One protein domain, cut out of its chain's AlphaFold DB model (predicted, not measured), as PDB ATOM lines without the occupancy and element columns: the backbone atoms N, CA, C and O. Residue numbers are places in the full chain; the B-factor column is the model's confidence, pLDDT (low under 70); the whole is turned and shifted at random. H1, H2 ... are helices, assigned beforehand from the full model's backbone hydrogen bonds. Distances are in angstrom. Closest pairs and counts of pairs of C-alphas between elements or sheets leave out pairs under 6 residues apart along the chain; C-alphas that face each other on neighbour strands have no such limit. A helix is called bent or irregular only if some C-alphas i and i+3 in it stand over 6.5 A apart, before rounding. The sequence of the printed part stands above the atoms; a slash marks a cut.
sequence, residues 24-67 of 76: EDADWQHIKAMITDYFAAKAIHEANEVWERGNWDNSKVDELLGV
ATOM      1  N   GLU A  24       8.004 -18.576  20.674       93.94
ATOM      2  CA  GLU A  24       9.267 -18.739  21.385       93.94
ATOM      3  C   GLU A  24       9.579 -17.484  22.205       93.94
ATOM      4  O   GLU A  24       9.264 -16.363  21.801       93.94
ATOM      5  N   ASP A  25      10.221 -17.655  23.360       91.44
ATOM      6  CA  ASP A  25      10.476 -16.536  24.271       91.44
ATOM      7  C   ASP A  25      11.243 -15.394  23.590       91.44
ATOM      8  O   ASP A  25      10.942 -14.228  23.838       91.44
ATOM      9  N   ALA A  26      12.194 -15.711  22.703       93.88
ATOM     10  CA  ALA A  26      12.952 -14.718  21.944       93.88
ATOM     11  C   ALA A  26      12.037 -13.857  21.057       93.88
ATOM     12  O   ALA A  26      12.060 -12.627  21.146       93.88
ATOM     13  N   ASP A  27      11.170 -14.496  20.273       92.25
ATOM     14  CA  ASP A  27      10.203 -13.809  19.417       92.25
ATOM     15  C   ASP A  27       9.210 -12.988  20.242       92.25
ATOM     16  O   ASP A  27       8.887 -11.851  19.894       92.25
ATOM     17  N   TRP A  28       8.779 -13.503  21.396       91.44
ATOM     18  CA  TRP A  28       7.901 -12.760  22.293       91.44
ATOM     19  C   TRP A  28       8.565 -11.492  22.850       91.44
ATOM     20  O   TRP A  28       7.919 -10.444  22.951       91.44
ATOM     21  N   GLN A  29       9.860 -11.537  23.183       94.69
ATOM     22  CA  GLN A  29      10.599 -10.329  23.572       94.69
ATOM     23  C   GLN A  29      10.658  -9.313  22.426       94.69
ATOM     24  O   GLN A  29      10.421  -8.128  22.665       94.69
ATOM     25  N   HIS A  30      10.903  -9.761  21.192       95.62
ATOM     26  CA  HIS A  30      10.932  -8.880  20.021       95.62
ATOM     27  C   HIS A  30       9.582  -8.208  19.758       95.62
ATOM     28  O   HIS A  30       9.526  -7.003  19.510       95.62
ATOM     29  N   ILE A  31       8.486  -8.955  19.880       92.62
ATOM     30  CA  ILE A  31       7.132  -8.419  19.710       92.62
ATOM     31  C   ILE A  31       6.824  -7.361  20.776       92.62
ATOM     32  O   ILE A  31       6.320  -6.284  20.451       92.62
ATOM     33  N   LYS A  32       7.168  -7.618  22.044       92.25
ATOM     34  CA  LYS A  32       6.995  -6.625  23.118       92.25
ATOM     35  C   LYS A  32       7.805  -5.357  22.869       92.25
ATOM     36  O   LYS A  32       7.289  -4.266  23.114       92.25
ATOM     37  N   ALA A  33       9.041  -5.493  22.390       96.88
ATOM     38  CA  ALA A  33       9.877  -4.349  22.044       96.88
ATOM     39  C   ALA A  33       9.216  -3.515  20.938       96.88
ATOM     40  O   ALA A  33       8.985  -2.330  21.136       96.88
ATOM     41  N   MET A  34       8.763  -4.152  19.854       96.56
ATOM     42  CA  MET A  34       8.093  -3.473  18.739       96.56
ATOM     43  C   MET A  34       6.847  -2.686  19.173       96.56
ATOM     44  O   MET A  34       6.656  -1.540  18.763       96.56
ATOM     45  N   ILE A  35       6.001  -3.280  20.022       94.75
ATOM     46  CA  ILE A  35       4.804  -2.608  20.549       94.75
ATOM     47  C   ILE A  35       5.203  -1.417  21.431       94.75
ATOM     48  O   ILE A  35       4.618  -0.338  21.326       94.75
ATOM     49  N   THR A  36       6.206  -1.602  22.290       96.81
ATOM     50  CA  THR A  36       6.691  -0.556  23.201       96.81
ATOM     51  C   THR A  36       7.289   0.617  22.428       96.81
ATOM     52  O   THR A  36       6.940   1.765  22.698       96.81
ATOM     53  N   ASP A  37       8.114   0.333  21.423       98.00
ATOM     54  CA  ASP A  37       8.756   1.332  20.572       98.00
ATOM     55  C   ASP A  37       7.723   2.162  19.805       98.00
ATOM     56  O   ASP A  37       7.841   3.386  19.733       98.00
ATOM     57  N   TYR A  38       6.661   1.526  19.298       97.50
ATOM     58  CA  TYR A  38       5.566   2.233  18.635       97.50
ATOM     59  C   TYR A  38       4.883   3.243  19.569       97.50
ATOM     60  O   TYR A  38       4.699   4.408  19.205       97.50
ATOM     61  N   PHE A  39       4.528   2.828  20.790       96.75
ATOM     62  CA  PHE A  39       3.887   3.731  21.748       96.75
ATOM     63  C   PHE A  39       4.835   4.823  22.254       96.75
ATOM     64  O   PHE A  39       4.392   5.957  22.436       96.75
ATOM     65  N   ALA A  40       6.125   4.525  22.424       97.38
ATOM     66  CA  ALA A  40       7.131   5.522  22.781       97.38
ATOM     67  C   ALA A  40       7.279   6.588  21.685       97.38
ATOM     68  O   ALA A  40       7.211   7.784  21.974       97.38
ATOM     69  N   ALA A  41       7.402   6.171  20.422       97.62
ATOM     70  CA  ALA A  41       7.481   7.082  19.283       97.62
ATOM     71  C   ALA A  41       6.222   7.953  19.163       97.62
ATOM     72  O   ALA A  41       6.325   9.164  18.961       97.62
ATOM     73  N   LYS A  42       5.036   7.362  19.352       96.62
ATOM     74  CA  LYS A  42       3.768   8.098  19.354       96.62
ATOM     75  C   LYS A  42       3.703   9.130  20.484       96.62
ATOM     76  O   LYS A  42       3.344  10.272  20.226       96.62
ATOM     77  N   ALA A  43       4.092   8.761  21.704       95.38
ATOM     78  CA  ALA A  43       4.099   9.679  22.842       95.38
ATOM     79  C   ALA A  43       5.051  10.867  22.620       95.38
ATOM     80  O   ALA A  43       4.692  12.007  22.907       95.38
ATOM     81  N   ILE A  44       6.242  10.614  22.066       94.38
ATOM     82  CA  ILE A  44       7.200  11.669  21.700       94.38
ATOM     83  C   ILE A  44       6.609  12.579  20.620       94.38
ATOM     84  O   ILE A  44       6.706  13.799  20.724       94.38
ATOM     85  N   HIS A  45       5.983  12.000  19.595       96.06
ATOM     86  CA  HIS A  45       5.349  12.769  18.530       96.06
ATOM     87  C   HIS A  45       4.247  13.686  19.071       96.06
ATOM     88  O   HIS A  45       4.272  14.883  18.802       96.06
ATOM     89  N   GLU A  46       3.335  13.158  19.889       92.69
ATOM     90  CA  GLU A  46       2.263  13.946  20.503       92.69
ATOM     91  C   GLU A  46       2.812  15.046  21.428       92.69
ATOM     92  O   GLU A  46       2.304  16.169  21.419       92.69
ATOM     93  N   ALA A  47       3.875  14.764  22.193       88.44
ATOM     94  CA  ALA A  47       4.545  15.767  23.019       88.44
ATOM     95  C   ALA A  47       5.134  16.903  22.168       88.44
ATOM     96  O   ALA A  47       4.935  18.075  22.490       88.44
ATOM     97  N   ASN A  48       5.789  16.564  21.055       89.25
ATOM     98  CA  ASN A  48       6.305  17.547  20.106       89.25
ATOM     99  C   ASN A  48       5.168  18.363  19.474       89.25
ATOM    100  O   ASN A  48       5.261  19.580  19.408       89.25
ATOM    101  N   GLU A  49       4.056  17.743  19.070       90.75
ATOM    102  CA  GLU A  49       2.911  18.488  18.528       90.75
ATOM    103  C   GLU A  49       2.321  19.478  19.540       90.75
ATOM    104  O   GLU A  49       1.933  20.589  19.176       90.75
ATOM    105  N   VAL A  50       2.226  19.091  20.815       86.50
ATOM    106  CA  VAL A  50       1.776  19.990  21.887       86.50
ATOM    107  C   VAL A  50       2.750  21.153  22.062       86.50
ATOM    108  O   VAL A  50       2.301  22.293  22.185       86.50
ATOM    109  N   TRP A  51       4.051  20.872  22.035       80.50
ATOM    110  CA  TRP A  51       5.113  21.868  22.137       80.50
ATOM    111  C   TRP A  51       5.044  22.904  21.006       80.50
ATOM    112  O   TRP A  51       4.959  24.106  21.266       80.50
ATOM    113  N   GLU A  52       4.968  22.432  19.760       83.31
ATOM    114  CA  GLU A  52       4.877  23.266  18.559       83.31
ATOM    115  C   GLU A  52       3.579  24.090  18.536       83.31
ATOM    116  O   GLU A  52       3.614  25.310  18.380       83.31
ATOM    117  N   ARG A  53       2.410  23.465  18.762       82.69
ATOM    118  CA  ARG A  53       1.119  24.188  18.784       82.69
ATOM    119  C   ARG A  53       1.028  25.205  19.916       82.69
ATOM    120  O   ARG A  53       0.313  26.196  19.789       82.69
ATOM    121  N   GLY A  54       1.693  24.935  21.034       74.44
ATOM    122  CA  GLY A  54       1.739  25.839  22.172       74.44
ATOM    123  C   GLY A  54       2.581  27.089  21.918       74.44
ATOM    124  O   GLY A  54       2.486  28.022  22.716       74.44
ATOM    125  N   ASN A  55       3.389  27.124  20.846       67.75
ATOM    126  CA  ASN A  55       4.482  28.087  20.680       67.75
ATOM    127  C   ASN A  55       5.417  28.076  21.907       67.75
ATOM    128  O   ASN A  55       5.875  29.122  22.370       67.75
ATOM    129  N   TRP A  56       5.634  26.897  22.501       65.88
ATOM    130  CA  TRP A  56       6.498  26.774  23.669       65.88
ATOM    131  C   TRP A  56       7.938  26.891  23.177       65.88
ATOM    132  O   TRP A  56       8.484  25.983  22.568       65.88
ATOM    133  N   ASP A  57       8.536  28.057  23.370       72.31
ATOM    134  CA  ASP A  57       9.941  28.317  23.085       72.31
ATOM    135  C   ASP A  57      10.756  28.296  24.389       72.31
ATOM    136  O   ASP A  57      10.218  28.101  25.485       72.31
ATOM    137  N   ASN A  58      12.070  28.510  24.296       72.62
ATOM    138  CA  ASN A  58      12.918  28.623  25.489       72.62
ATOM    139  C   ASN A  58      12.407  29.710  26.454       72.62
ATOM    140  O   ASN A  58      12.494  29.536  27.666       72.62
ATOM    141  N   SER A  59      11.791  30.777  25.936       73.06
ATOM    142  CA  SER A  59      11.176  31.834  26.744       73.06
ATOM    143  C   SER A  59       9.998  31.309  27.576       73.06
ATOM    144  O   SER A  59       9.844  31.682  28.738       73.06
ATOM    145  N   LYS A  60       9.179  30.406  27.020       74.44
ATOM    146  CA  LYS A  60       8.067  29.762  27.733       74.44
ATOM    147  C   LYS A  60       8.551  28.790  28.807       74.44
ATOM    148  O   LYS A  60       7.921  28.680  29.859       74.44
ATOM    149  N   VAL A  61       9.676  28.118  28.572       75.94
ATOM    150  CA  VAL A  61      10.345  27.287  29.586       75.94
ATOM    151  C   VAL A  61      10.840  28.146  30.744       75.94
ATOM    152  O   VAL A  61      10.574  27.814  31.899       75.94
ATOM    153  N   ASP A  62      11.487  29.272  30.444       77.25
ATOM    154  CA  ASP A  62      11.957  30.226  31.452       77.25
ATOM    155  C   ASP A  62      10.795  30.826  32.261       77.25
ATOM    156  O   ASP A  62      10.882  30.947  33.486       77.25
ATOM    157  N   GLU A  63       9.667  31.124  31.607       77.25
ATOM    158  CA  GLU A  63       8.429  31.549  32.270       77.25
ATOM    159  C   GLU A  63       7.933  30.473  33.251       77.25
ATOM    160  O   GLU A  63       7.691  30.776  34.421       77.25
ATOM    161  N   LEU A  64       7.837  29.212  32.809       76.00
ATOM    162  CA  LEU A  64       7.365  28.081  33.618       76.00
ATOM    163  C   LEU A  64       8.278  27.766  34.809       76.00
ATOM    164  O   LEU A  64       7.775  27.431  35.881       76.00
ATOM    165  N   LEU A  65       9.598  27.911  34.658       76.12
ATOM    166  CA  LEU A  65      10.567  27.756  35.751       76.12
ATOM    167  C   LEU A  65      10.339  28.775  36.878       76.12
ATOM    168  O   LEU A  65      10.576  28.466  38.049       76.12
ATOM    169  N   GLY A  66       9.856  29.971  36.532       73.50
ATOM    170  CA  GLY A  66       9.479  31.015  37.485       73.50
ATOM    171  C   GLY A  66       8.127  30.786  38.168       73.50
ATOM    172  O   GLY A  66       7.863  31.382  39.215       73.50
ATOM    173  N   VAL A  67       7.264  29.914  37.631       77.00
ATOM    174  CA  VAL A  67       5.956  29.642  38.237       77.00
ATOM    175  C   VAL A  67       6.119  28.648  39.385       77.00
ATOM    176  O   VAL A  67       6.333  27.451  39.202       77.00
TER     177      VAL A  67
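Overview. This is residues 24 to 67 of the 76 residues of an uncharacterized protein of Cytophagaceae bacterium (UniProt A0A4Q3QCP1). One long helix, H1, makes nearly the whole length of this model, and after a tight link a short helix, H2, turns off across its far end as the foot of an L. The two helices make an open corner with no body packed round them. The printed part has 44 residues with two named helices, H1 then H2, and no named strand; the class is all helix. The whole is extended, with a radius of gyration of the C-alphas of 17.1 A and spans of 52 by 19 by 12 A.

Along the chain. The printed part begins at Glu 24, just before H1. H1 is residues 25 to 53, 29 residues, from C-alpha 25 at (10.476, -16.536, 24.271) to C-alpha 53 at (1.119, 24.188, 18.784), a length of 42.1 A. H2 is residues 58 to 66, 9 residues and 12.7 A from first to last C-alpha, ending with C-alpha 66 at (9.479, 31.015, 37.485).

Arrangement. H1 runs from N to C in the direction (-0.19, 0.98, -0.05), and H2 in the direction (-0.21, -0.02, 0.98). H1 and H2 are apart, with no C-alpha of the one within 8 A of the other. Neither helix is bent. In H1 and H2 every pair of O i and N i+4 is within hydrogen-bond range. Residues 24 to 47, of which 25 to 47 belong to H1, stand free, and so do residues 57 to 67, of which 58 to 66 belong to H2.

Size, cuts and confidence. The two C-alphas farthest apart are those of Glu 24 and Gly 66, at 52.3 A. The printed part has no cut, and the link from H1 to H2, 4 residues, is tight. The mean pLDDT of the printed part is 86.8; it is 93 in H1 and 75 in H2, and residues 55 to 56, in the link, are under 70.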